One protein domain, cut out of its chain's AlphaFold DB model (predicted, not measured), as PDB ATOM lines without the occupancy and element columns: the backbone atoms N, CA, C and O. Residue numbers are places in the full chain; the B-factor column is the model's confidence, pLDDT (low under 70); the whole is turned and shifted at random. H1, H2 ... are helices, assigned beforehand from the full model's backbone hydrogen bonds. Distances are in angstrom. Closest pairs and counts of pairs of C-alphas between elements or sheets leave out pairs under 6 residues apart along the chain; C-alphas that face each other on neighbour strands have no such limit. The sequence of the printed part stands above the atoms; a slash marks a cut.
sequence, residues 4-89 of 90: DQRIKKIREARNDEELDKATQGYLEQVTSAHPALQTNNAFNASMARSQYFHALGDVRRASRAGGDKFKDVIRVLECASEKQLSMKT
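What this domain is: This is residues 4 to 89 of the 90 residues of an uncharacterized protein of Burkholderiales bacterium (UniProt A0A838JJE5). Picture an elongated body of helices, with the long last helix H7 running along its length. The hairpin of H1 and H2 packs on residues 76 to 87 of H7, while H6 folds back along H7 from the side opposite H1, and H5 folds back along H6. H2 and H3 follow each other along the length, and little H4 turns the chain from H3 toward H5. The printed part has 86 residues with seven named helices, H1 to H7 in chain order, and no named strand; the class is all helix. It is compact, with a radius of gyration of the C-alphas of 12.1 A, and spans 35 by 22 by 21 A.

How they stand to each other: Begin at H1, residues 4 to 12, which forms a hairpin with H2, residues 16 to 23: they touch, closest at the C-alphas of Lys 9 and Ala 22, 5.5 A apart, at a shallow tilt of 5 degrees, opposite ways. H1 also touches H7, residues 71 to 88, the hub that touches three other helices; their closest C-alphas are those of Ile 7 and Val 76, 5.8 A apart, and they run the same way at a shallow tilt of 6 degrees. H2 touches H7 too, with the C-alphas of Asp 16 and Gln 84 closest at 7.4 A. Next, H3, residues 26 to 33, and H4, residues 35 to 38, touch only at the corner, where the C-alphas of Thr 31 and Gln 38 are closest at 4.8 A. H3 is close to but not clearly touching H5, residues 41 to 48; the closest C-alphas, Leu 27 and Met 47, are 6.7 A apart. H5 and H6, residues 52 to 66, form a hairpin at a shallow tilt of 30 degrees, closest at the C-alphas of Phe 43 and Ala 55, 4.9 A apart. H6 and H7 form another at 22 degrees, closest at Phe 53 and Ser 81, their C-alphas 4.9 A apart. In H1, H2, H3, H5 and H7 every O i to N i+4 pair is within hydrogen-bond range, in H6 9 of 11 are, and H4 is too short for such a pair.

Where its parts are: Find C-alpha 4 at (37.391, -33.256, 38.244), where H1 begins its 12.3 A. H6 starts at C-alpha 52, (24.526, -43.331, 42.315), and runs 20.8 A. H7 runs 25.8 A to C-alpha 88 at (14.669, -38.471, 34.779).

The domain as a whole: Look to Arg 14 and Ala 65 for the two C-alphas farthest apart, 35.4 A. The printed part has no cut, and the six links between its helices are tight. The mean pLDDT of the printed part is 87.1; residues 65 to 68 and residue 89 are under 70.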
ATOM      1  N   ASP A   4      37.943 -34.457  38.892       87.12
ATOM      2  CA  ASP A   4      37.391 -33.256  38.244       87.12
ATOM      3  C   ASP A   4      37.062 -33.487  36.755       87.12
ATOM      4  O   ASP A   4      36.056 -32.986  36.249       87.12
ATOM      5  N   GLN A   5      37.858 -34.297  36.044       87.94
ATOM      6  CA  GLN A   5      37.548 -34.679  34.659       87.94
ATOM      7  C   GLN A   5      36.318 -35.588  34.596       87.94
ATOM      8  O   GLN A   5      35.509 -35.467  33.675       87.94
ATOM      9  N   ARG A   6      36.164 -36.482  35.580       90.25
ATOM     10  CA  ARG A   6      34.995 -37.357  35.705       90.25
ATOM     11  C   ARG A   6      33.729 -36.541  35.951       90.25
ATOM     12  O   ARG A   6      32.756 -36.704  35.223       90.25
ATOM     13  N   ILE A   7      33.779 -35.613  36.905       91.69
ATOM     14  CA  ILE A   7      32.694 -34.673  37.216       91.69
ATOM     15  C   ILE A   7      32.306 -33.874  35.973       91.69
ATOM     16  O   ILE A   7      31.120 -33.738  35.682       91.69
ATOM     17  N   LYS A   8      33.284 -33.383  35.203       92.25
ATOM     18  CA  LYS A   8      33.000 -32.666  33.956       92.25
ATOM     19  C   LYS A   8      32.215 -33.540  32.968       92.25
ATOM     20  O   LYS A   8      31.153 -33.118  32.521       92.25
ATOM     21  N   LYS A   9      32.670 -34.771  32.710       91.81
ATOM     22  CA  LYS A   9      31.967 -35.708  31.816       91.81
ATOM     23  C   LYS A   9      30.566 -36.065  32.313       91.81
ATOM     24  O   LYS A   9      29.639 -36.105  31.516       91.81
ATOM     25  N   ILE A  10      30.398 -36.272  33.620       92.88
ATOM     26  CA  ILE A  10      29.088 -36.504  34.244       92.88
ATOM     27  C   ILE A  10      28.155 -35.315  33.976       92.88
ATOM     28  O   ILE A  10      27.012 -35.503  33.577       92.88
ATOM     29  N   ARG A  11      28.634 -34.077  34.150       91.31
ATOM     30  CA  ARG A  11      27.830 -32.872  33.883       91.31
ATOM     31  C   ARG A  11      27.449 -32.737  32.412       91.31
ATOM     32  O   ARG A  11      26.328 -32.319  32.121       91.31
ATOM     33  N   GLU A  12      28.366 -33.083  31.513       92.50
ATOM     34  CA  GLU A  12      28.183 -33.002  30.060       92.50
ATOM     35  C   GLU A  12      27.283 -34.110  29.495       92.50
ATOM     36  O   GLU A  12      26.685 -33.893  28.442       92.50
ATOM     37  N   ALA A  13      27.138 -35.242  30.195       91.88
ATOM     38  CA  ALA A  13      26.296 -36.357  29.767       91.88
ATOM     39  C   ALA A  13      24.859 -35.900  29.468       91.88
ATOM     40  O   ALA A  13      24.282 -35.088  30.193       91.88
ATOM     41  N   ARG A  14      24.255 -36.412  28.398       88.62
ATOM     42  CA  ARG A  14      22.890 -36.051  27.977       88.62
ATOM     43  C   ARG A  14      21.892 -37.190  28.134       88.62
ATOM     44  O   ARG A  14      20.695 -36.936  28.100       88.62
ATOM     45  N   ASN A  15      22.378 -38.411  28.317       89.12
ATOM     46  CA  ASN A  15      21.581 -39.618  28.503       89.12
ATOM     47  C   ASN A  15      22.279 -40.596  29.468       89.12
ATOM     48  O   ASN A  15      23.432 -40.381  29.857       89.12
ATOM     49  N   ASP A  16      21.575 -41.671  29.830       86.62
ATOM     50  CA  ASP A  16      22.089 -42.701  30.739       86.62
ATOM     51  C   ASP A  16      23.353 -43.393  30.190       86.62
ATOM     52  O   ASP A  16      24.280 -43.650  30.951       86.62
ATOM     53  N   GLU A  17      23.469 -43.610  28.872       89.44
ATOM     54  CA  GLU A  17      24.667 -44.220  28.269       89.44
ATOM     55  C   GLU A  17      25.930 -43.358  28.432       89.44
ATOM     56  O   GLU A  17      27.019 -43.871  28.697       89.44
ATOM     57  N   GLU A  18      25.824 -42.039  28.249       91.06
ATOM     58  CA  GLU A  18      26.941 -41.116  28.458       91.06
ATOM     59  C   GLU A  18      27.316 -41.015  29.937       91.06
ATOM     60  O   GLU A  18      28.500 -40.899  30.266       91.06
ATOM     61  N   LEU A  19      26.327 -41.104  30.831       89.31
ATOM     62  CA  LEU A  19      26.545 -41.130  32.273       89.31
ATOM     63  C   LEU A  19      27.250 -42.425  32.710       89.31
ATOM     64  O   LEU A  19      28.232 -42.372  33.458       89.31
ATOM     65  N   ASP A  20      26.826 -43.573  32.183       87.88
ATOM     66  CA  ASP A  20      27.478 -44.863  32.411       87.88
ATOM     67  C   ASP A  20      28.914 -44.847  31.870       87.88
ATOM     68  O   ASP A  20      29.846 -45.220  32.581       87.88
ATOM     69  N   LYS A  21      29.154 -44.300  30.669       90.44
ATOM     70  CA  LYS A  21      30.518 -44.116  30.130       90.44
ATOM     71  C   LYS A  21      31.371 -43.189  30.996       90.44
ATOM     72  O   LYS A  21      32.567 -43.432  31.172       90.44
ATOM     73  N   ALA A  22      30.794 -42.121  31.545       90.12
ATOM     74  CA  ALA A  22      31.507 -41.196  32.424       90.12
ATOM     75  C   ALA A  22      31.873 -41.841  33.774       90.12
ATOM     76  O   ALA A  22      32.911 -41.525  34.365       90.12
ATOM     77  N   THR A  23      31.056 -42.772  34.260       88.56
ATOM     78  CA  THR A  23      31.261 -43.484  35.531       88.56
ATOM     79  C   THR A  23      31.923 -44.856  35.364       88.56
ATOM     80  O   THR A  23      32.331 -45.468  36.352       88.56
ATOM     81  N   GLN A  24      32.157 -45.300  34.128       88.75
ATOM     82  CA  GLN A  24      32.842 -46.551  33.822       88.75
ATOM     83  C   GLN A  24      34.232 -46.601  34.477       88.75
ATOM     84  O   GLN A  24      34.964 -45.603  34.538       88.75
ATOM     85  N   GLY A  25      34.568 -47.762  35.045       87.50
ATOM     86  CA  GLY A  25      35.813 -47.984  35.786       87.50
ATOM     87  C   GLY A  25      35.954 -47.144  37.062       87.50
ATOM     88  O   GLY A  25      37.021 -47.146  37.670       87.50
ATOM     89  N   TYR A  26      34.924 -46.390  37.484       89.88
ATOM     90  CA  TYR A  26      35.015 -45.597  38.712       89.88
ATOM     91  C   TYR A  26      35.080 -46.478  39.950       89.88
ATOM     92  O   TYR A  26      35.864 -46.203  40.847       89.88
ATOM     93  N   LEU A  27      34.294 -47.556  39.978       88.69
ATOM     94  CA  LEU A  27      34.280 -48.490  41.098       88.69
ATOM     95  C   LEU A  27      35.674 -49.082  41.357       88.69
ATOM     96  O   LEU A  27      36.144 -49.077  42.491       88.69
ATOM     97  N   GLU A  28      36.363 -49.533  40.309       89.19
ATOM     98  CA  GLU A  28      37.725 -50.070  40.415       89.19
ATOM     99  C   GLU A  28      38.721 -48.995  40.862       89.19
ATOM    100  O   GLU A  28      39.544 -49.232  41.744       89.19
ATOM    101  N   GLN A  29      38.604 -47.778  40.323       89.19
ATOM    102  CA  GLN A  29      39.458 -46.659  40.716       89.19
ATOM    103  C   GLN A  29      39.275 -46.289  42.198       89.19
ATOM    104  O   GLN A  29      40.257 -46.111  42.915       89.19
ATOM    105  N   VAL A  30      38.029 -46.194  42.662       88.75
ATOM    106  CA  VAL A  30      37.692 -45.825  44.041       88.75
ATOM    107  C   VAL A  30      38.075 -46.926  45.015       88.75
ATOM    108  O   VAL A  30      38.616 -46.625  46.068       88.75
ATOM    109  N   THR A  31      37.840 -48.195  44.684       87.44
ATOM    110  CA  THR A  31      38.233 -49.309  45.562       87.44
ATOM    111  C   THR A  31      39.752 -49.488  45.616       87.44
ATOM    112  O   THR A  31      40.273 -49.854  46.665       87.44
ATOM    113  N   SER A  32      40.475 -49.141  44.543       87.12
ATOM    114  CA  SER A  32      41.941 -49.089  44.542       87.12
ATOM    115  C   SER A  32      42.496 -47.925  45.374       87.12
ATOM    116  O   SER A  32      43.453 -48.121  46.121       87.12
ATOM    117  N   ALA A  33      41.896 -46.732  45.285       86.31
ATOM    118  CA  ALA A  33      42.297 -45.565  46.079       86.31
ATOM    119  C   ALA A  33      41.881 -45.680  47.557       86.31
ATOM    120  O   ALA A  33      42.600 -45.236  48.450       86.31
ATOM    121  N   HIS A  34      40.737 -46.316  47.813       86.56
ATOM    122  CA  HIS A  34      40.120 -46.472  49.126       86.56
ATOM    123  C   HIS A  34      39.787 -47.946  49.391       86.56
ATOM    124  O   HIS A  34      38.627 -48.352  49.258       86.56
ATOM    125  N   PRO A  35      40.758 -48.756  49.853       83.69
ATOM    126  CA  PRO A  35      40.545 -50.181  50.128       83.69
ATOM    127  C   PRO A  35      39.399 -50.456  51.115       83.69
ATOM    128  O   PRO A  35      38.742 -51.488  51.052       83.69
ATOM    129  N   ALA A  36      39.095 -49.502  52.001       83.69
ATOM    130  CA  ALA A  36      37.966 -49.588  52.928       83.69
ATOM    131  C   ALA A  36      36.591 -49.641  52.228       83.69
ATOM    132  O   ALA A  36      35.634 -50.177  52.788       83.69
ATOM    133  N   LEU A  37      36.475 -49.093  51.014       83.81
ATOM    134  CA  LEU A  37      35.259 -49.175  50.205       83.81
ATOM    135  C   LEU A  37      35.160 -50.501  49.445       83.81
ATOM    136  O   LEU A  37      34.052 -50.918  49.122       83.81
ATOM    137  N   GLN A  38      36.274 -51.207  49.230       84.44
ATOM    138  CA  GLN A  38      36.282 -52.510  48.560       84.44
ATOM    139  C   GLN A  38      35.431 -53.543  49.308       84.44
ATOM    140  O   GLN A  38      34.708 -54.318  48.685       84.44
ATOM    141  N   THR A  39      35.462 -53.517  50.643       84.19
ATOM    142  CA  THR A  39      34.669 -54.411  51.501       84.19
ATOM    143  C   THR A  39      33.226 -53.936  51.712       84.19
ATOM    144  O   THR A  39      32.452 -54.599  52.403       84.19
ATOM    145  N   ASN A  40      32.837 -52.787  51.149       86.25
ATOM    146  CA  ASN A  40      31.484 -52.256  51.275       86.25
ATOM    147  C   ASN A  40      30.572 -52.845  50.186       86.25
ATOM    148  O   ASN A  40      30.386 -52.274  49.111       86.25
ATOM    149  N   ASN A  41      29.968 -53.995  50.492       87.56
ATOM    150  CA  ASN A  41      29.068 -54.704  49.576       87.56
ATOM    151  C   ASN A  41      27.880 -53.850  49.104       87.56
ATOM    152  O   ASN A  41      27.454 -53.992  47.959       87.56
ATOM    153  N   ALA A  42      27.357 -52.966  49.960       88.00
ATOM    154  CA  ALA A  42      26.245 -52.087  49.601       88.00
ATOM    155  C   ALA A  42      26.673 -51.073  48.532       88.00
ATOM    156  O   ALA A  42      26.042 -50.982  47.481       88.00
ATOM    157  N   PHE A  43      27.817 -50.413  48.742       89.00
ATOM    158  CA  PHE A  43      28.398 -49.497  47.761       89.00
ATOM    159  C   PHE A  43      28.676 -50.188  46.417       89.00
ATOM    160  O   PHE A  43      28.264 -49.682  45.371       89.00
ATOM    161  N   ASN A  44      29.308 -51.367  46.441       89.19
ATOM    162  CA  ASN A  44      29.626 -52.126  45.230       89.19
ATOM    163  C   ASN A  44      28.356 -52.512  44.450       89.19
ATOM    164  O   ASN A  44      28.306 -52.352  43.231       89.19
ATOM    165  N   ALA A  45      27.310 -52.971  45.146       90.88
ATOM    166  CA  ALA A  45      26.034 -53.330  44.529       90.88
ATOM    167  C   ALA A  45      25.304 -52.112  43.942       90.88
ATOM    168  O   ALA A  45      24.765 -52.192  42.836       90.88
ATOM    169  N   SER A  46      25.312 -50.982  44.654       91.31
ATOM    170  CA  SER A  46      24.731 -49.721  44.189       91.31
ATOM    171  C   SER A  46      25.442 -49.210  42.929       91.31
ATOM    172  O   SER A  46      24.786 -48.828  41.960       91.31
ATOM    173  N   MET A  47      26.777 -49.269  42.893       89.88
ATOM    174  CA  MET A  47      27.573 -48.893  41.718       89.88
ATOM    175  C   MET A  47      27.347 -49.826  40.525       89.88
ATOM    176  O   MET A  47      27.214 -49.347  39.404       89.88
ATOM    177  N   ALA A  48      27.240 -51.140  40.750       87.50
ATOM    178  CA  ALA A  48      26.979 -52.117  39.688       87.50
ATOM    179  C   ALA A  48      25.602 -51.944  39.021       87.50
ATOM    180  O   ALA A  48      25.398 -52.392  37.897       87.50
ATOM    181  N   ARG A  49      24.651 -51.308  39.713       88.00
ATOM    182  CA  ARG A  49      23.300 -51.016  39.208       88.00
ATOM    183  C   ARG A  49      23.138 -49.572  38.717       88.00
ATOM    184  O   ARG A  49      22.003 -49.146  38.515       88.00
ATOM    185  N   SER A  50      24.225 -48.802  38.615       87.38
ATOM    186  CA  SER A  50      24.200 -47.359  38.314       87.38
ATOM    187  C   SER A  50      23.235 -46.574  39.225       87.38
ATOM    188  O   SER A  50      22.558 -45.628  38.818       87.38
ATOM    189  N   GLN A  51      23.140 -46.982  40.495       89.88
ATOM    190  CA  GLN A  51      22.304 -46.358  41.522       89.88
ATOM    191  C   GLN A  51      23.134 -45.363  42.343       89.88
ATOM    192  O   GLN A  51      23.398 -45.572  43.530       89.88
ATOM    193  N   TYR A  52      23.554 -44.259  41.717       91.06
ATOM    194  CA  TYR A  52      24.526 -43.331  42.315       91.06
ATOM    195  C   TYR A  52      24.030 -42.668  43.602       91.06
ATOM    196  O   TYR A  52      24.812 -42.458  44.525       91.06
ATOM    197  N   PHE A  53      22.727 -42.397  43.709       90.31
ATOM    198  CA  PHE A  53      22.133 -41.867  44.940       90.31
ATOM    199  C   PHE A  53      22.258 -42.847  46.122       90.31
ATOM    200  O   PHE A  53      22.586 -42.445  47.240       90.31
ATOM    201  N   HIS A  54      22.049 -44.145  45.878       91.00
ATOM    202  CA  HIS A  54      22.223 -45.176  46.902       91.00
ATOM    203  C   HIS A  54      23.704 -45.346  47.257       91.00
ATOM    204  O   HIS A  54      24.050 -45.305  48.437       91.00
ATOM    205  N   ALA A  55      24.579 -45.389  46.246       91.62
ATOM    206  CA  ALA A  55      26.028 -45.450  46.434       91.62
ATOM    207  C   ALA A  55      26.548 -44.269  47.275       91.62
ATOM    208  O   ALA A  55      27.341 -44.466  48.194       91.62
ATOM    209  N   LEU A  56      26.055 -43.050  47.025       91.88
ATOM    210  CA  LEU A  56      26.364 -41.861  47.823       91.88
ATOM    211  C   LEU A  56      25.965 -42.049  49.292       91.88
ATOM    212  O   LEU A  56      26.729 -41.711  50.200       91.88
ATOM    213  N   GLY A  57      24.773 -42.597  49.534       90.38
ATOM    214  CA  GLY A  57      24.293 -42.922  50.874       90.38
ATOM    215  C   GLY A  57      25.199 -43.924  51.595       90.38
ATOM    216  O   GLY A  57      25.529 -43.713  52.765       90.38
ATOM    217  N   ASP A  58      25.634 -44.970  50.897       89.75
ATOM    218  CA  ASP A  58      26.499 -46.019  51.441       89.75
ATOM    219  C   ASP A  58      27.900 -45.489  51.777       89.75
ATOM    220  O   ASP A  58      28.418 -45.747  52.869       89.75
ATOM    221  N   VAL A  59      28.490 -44.675  50.894       89.38
ATOM    222  CA  VAL A  59      29.797 -44.037  51.129       89.38
ATOM    223  C   VAL A  59      29.721 -43.034  52.276       89.38
ATOM    224  O   VAL A  59      30.591 -43.033  53.145       89.38
ATOM    225  N   ARG A  60      28.666 -42.213  52.355       88.88
ATOM    226  CA  ARG A  60      28.480 -41.269  53.472       88.88
ATOM    227  C   ARG A  60      28.336 -41.990  54.812       88.88
ATOM    228  O   ARG A  60      28.902 -41.534  55.806       88.88
ATOM    229  N   ARG A  61      27.615 -43.117  54.861       86.62
ATOM    230  CA  ARG A  61      27.527 -43.947  56.078       86.62
ATOM    231  C   ARG A  61      28.888 -44.519  56.463       86.62
ATOM    232  O   ARG A  61      29.257 -44.425  57.629       86.62
ATOM    233  N   ALA A  62      29.647 -45.038  55.499       83.75
ATOM    234  CA  ALA A  62      31.001 -45.534  55.738       83.75
ATOM    235  C   ALA A  62      31.957 -44.415  56.202       83.75
ATOM    236  O   ALA A  62      32.759 -44.622  57.110       83.75
ATOM    237  N   SER A  63      31.829 -43.205  55.645       84.94
ATOM    238  CA  SER A  63      32.620 -42.031  56.037       84.94
ATOM    239  C   SER A  63      32.355 -41.619  57.486       84.94
ATOM    240  O   SER A  63      33.294 -41.290  58.203       84.94
ATOM    241  N   ARG A  64      31.108 -41.701  57.975       78.69
ATOM    242  CA  ARG A  64      30.781 -41.365  59.378       78.69
ATOM    243  C   ARG A  64      31.550 -42.208  60.396       78.69
ATOM    244  O   ARG A  64      31.872 -41.701  61.463       78.69
ATOM    245  N   ALA A  65      31.857 -43.461  60.066       68.06
ATOM    246  CA  ALA A  65      32.620 -44.351  60.939       68.06
ATOM    247  C   ALA A  65      34.143 -44.107  60.880       68.06
ATOM    248  O   ALA A  65      34.865 -44.558  61.763       68.06
ATOM    249  N   GLY A  66      34.642 -43.414  59.849       57.06
ATOM    250  CA  GLY A  66      36.076 -43.299  59.557       57.06
ATOM    251  C   GLY A  66      36.622 -41.876  59.418       57.06
ATOM    252  O   GLY A  66      37.822 -41.733  59.183       57.06
ATOM    253  N   GLY A  67      35.785 -40.845  59.553       56.28
ATOM    254  CA  GLY A  67      36.135 -39.448  59.301       56.28
ATOM    255  C   GLY A  67      36.065 -39.059  57.820       56.28
ATOM    256  O   GLY A  67      35.451 -39.735  56.994       56.28
ATOM    257  N   ASP A  68      36.721 -37.950  57.492       62.59
ATOM    258  CA  ASP A  68      36.732 -37.203  56.224       62.59
ATOM    259  C   ASP A  68      37.325 -37.963  55.000       62.59
ATOM    260  O   ASP A  68      37.746 -37.375  54.009       62.59
ATOM    261  N   LYS A  69      37.394 -39.297  55.067       76.50
ATOM    262  CA  LYS A  69      38.208 -40.168  54.206       76.50
ATOM    263  C   LYS A  69      37.736 -40.304  52.760       76.50
ATOM    264  O   LYS A  69      38.530 -40.733  51.939       76.50
ATOM    265  N   PHE A  70      36.480 -39.974  52.452       86.31
ATOM    266  CA  PHE A  70      35.878 -40.248  51.136       86.31
ATOM    267  C   PHE A  70      35.274 -39.002  50.477       86.31
ATOM    268  O   PHE A  70      34.316 -39.115  49.712       86.31
ATOM    269  N   LYS A  71      35.758 -37.796  50.808       86.38
ATOM    270  CA  LYS A  71      35.205 -36.537  50.270       86.38
ATOM    271  C   LYS A  71      35.253 -36.458  48.745       86.38
ATOM    272  O   LYS A  71      34.309 -35.969  48.132       86.38
ATOM    273  N   ASP A  72      36.332 -36.943  48.150       88.12
ATOM    274  CA  ASP A  72      36.518 -37.096  46.709       88.12
ATOM    275  C   ASP A  72      35.420 -37.978  46.096       88.12
ATOM    276  O   ASP A  72      34.704 -37.546  45.190       88.12
ATOM    277  N   VAL A  73      35.192 -39.156  46.683       89.44
ATOM    278  CA  VAL A  73      34.165 -40.109  46.237       89.44
ATOM    279  C   VAL A  73      32.761 -39.527  46.363       89.44
ATOM    280  O   VAL A  73      31.951 -39.613  45.439       89.44
ATOM    281  N   ILE A  74      32.478 -38.893  47.503       91.31
ATOM    282  CA  ILE A  74      31.203 -38.229  47.779       91.31
ATOM    283  C   ILE A  74      30.924 -37.163  46.718       91.31
ATOM    284  O   ILE A  74      29.842 -37.173  46.139       91.31
ATOM    285  N   ARG A  75      31.904 -36.310  46.398       91.50
ATOM    286  CA  ARG A  75      31.750 -35.214  45.430       91.50
ATOM    287  C   ARG A  75      31.406 -35.715  44.024       91.50
ATOM    288  O   ARG A  75      30.583 -35.112  43.334       91.50
ATOM    289  N   VAL A  76      32.020 -36.813  43.581       91.81
ATOM    290  CA  VAL A  76      31.712 -37.409  42.271       91.81
ATOM    291  C   VAL A  76      30.320 -38.042  42.272       91.81
ATOM    292  O   VAL A  76      29.553 -37.826  41.331       91.81
ATOM    293  N   LEU A  77      29.971 -38.796  43.321       91.94
ATOM    294  CA  LEU A  77      28.668 -39.458  43.432       91.94
ATOM    295  C   LEU A  77      27.512 -38.468  43.584       91.94
ATOM    296  O   LEU A  77      26.448 -38.705  43.018       91.94
ATOM    297  N   GLU A  78      27.717 -37.349  44.281       93.06
ATOM    298  CA  GLU A  78      26.773 -36.226  44.318       93.06
ATOM    299  C   GLU A  78      26.477 -35.746  42.904       93.06
ATOM    300  O   GLU A  78      25.327 -35.799  42.469       93.06
ATOM    301  N   CYS A  79      27.520 -35.408  42.144       93.25
ATOM    302  CA  CYS A  79      27.355 -34.936  40.776       93.25
ATOM    303  C   CYS A  79      26.664 -35.975  39.874       93.25
ATOM    304  O   CYS A  79      25.834 -35.608  39.044       93.25
ATOM    305  N   ALA A  80      26.990 -37.265  40.023       91.56
ATOM    306  CA  ALA A  80      26.355 -38.342  39.260       91.56
ATOM    307  C   ALA A  80      24.874 -38.501  39.625       91.56
ATOM    308  O   ALA A  80      24.030 -38.626  38.742       91.56
ATOM    309  N   SER A  81      24.551 -38.443  40.919       92.88
ATOM    310  CA  SER A  81      23.182 -38.561  41.415       92.88
ATOM    311  C   SER A  81      22.302 -37.382  40.995       92.88
ATOM    312  O   SER A  81      21.195 -37.594  40.507       92.88
ATOM    313  N   GLU A  82      22.810 -36.151  41.097       91.88
ATOM    314  CA  GLU A  82      22.127 -34.942  40.628       91.88
ATOM    315  C   GLU A  82      21.859 -35.018  39.130       91.88
ATOM    316  O   GLU A  82      20.752 -34.727  38.673       91.88
ATOM    317  N   LYS A  83      22.856 -35.467  38.361       91.56
ATOM    318  CA  LYS A  83      22.703 -35.603  36.921       91.56
ATOM    319  C   LYS A  83      21.653 -36.651  36.564       91.56
ATOM    320  O   LYS A  83      20.752 -36.346  35.786       91.56
ATOM    321  N   GLN A  84      21.724 -37.834  37.167       89.12
ATOM    322  CA  GLN A  84      20.756 -38.908  36.949       89.12
ATOM    323  C   GLN A  84      19.323 -38.465  37.286       89.12
ATOM    324  O   GLN A  84      18.387 -38.780  36.557       89.12
ATOM    325  N   LEU A  85      19.141 -37.700  38.369       88.31
ATOM    326  CA  LEU A  85      17.844 -37.119  38.730       88.31
ATOM    327  C   LEU A  85      17.379 -36.082  37.702       88.31
ATOM    328  O   LEU A  85      16.231 -36.131  37.262       88.31
ATOM    329  N   SER A  86      18.272 -35.182  37.276       88.75
ATOM    330  CA  SER A  86      17.955 -34.172  36.263       88.75
ATOM    331  C   SER A  86      17.512 -34.797  34.938       88.75
ATOM    332  O   SER A  86      16.594 -34.288  34.316       88.75
ATOM    333  N   MET A  87      18.098 -35.931  34.542       85.38
ATOM    334  CA  MET A  87      17.747 -36.640  33.307       85.38
ATOM    335  C   MET A  87      16.389 -37.347  33.382       85.38
ATOM    336  O   MET A  87      15.727 -37.478  32.365       85.38
ATOM    337  N   LYS A  88      15.961 -37.787  34.572       77.38
ATOM    338  CA  LYS A  88      14.669 -38.471  34.779       77.38
ATOM    339  C   LYS A  88      13.471 -37.531  34.910       77.38
ATOM    340  O   LYS A  88      12.339 -38.002  34.953       77.38
ATOM    341  N   THR A  89      13.714 -36.230  35.064       66.50
ATOM    342  CA  THR A  89      12.665 -35.227  35.323       66.50
ATOM    343  C   THR A  89      12.179 -34.536  34.037       66.50
ATOM    344  O   THR A  89      11.248 -33.737  34.094       66.50
TER     345      THR A  89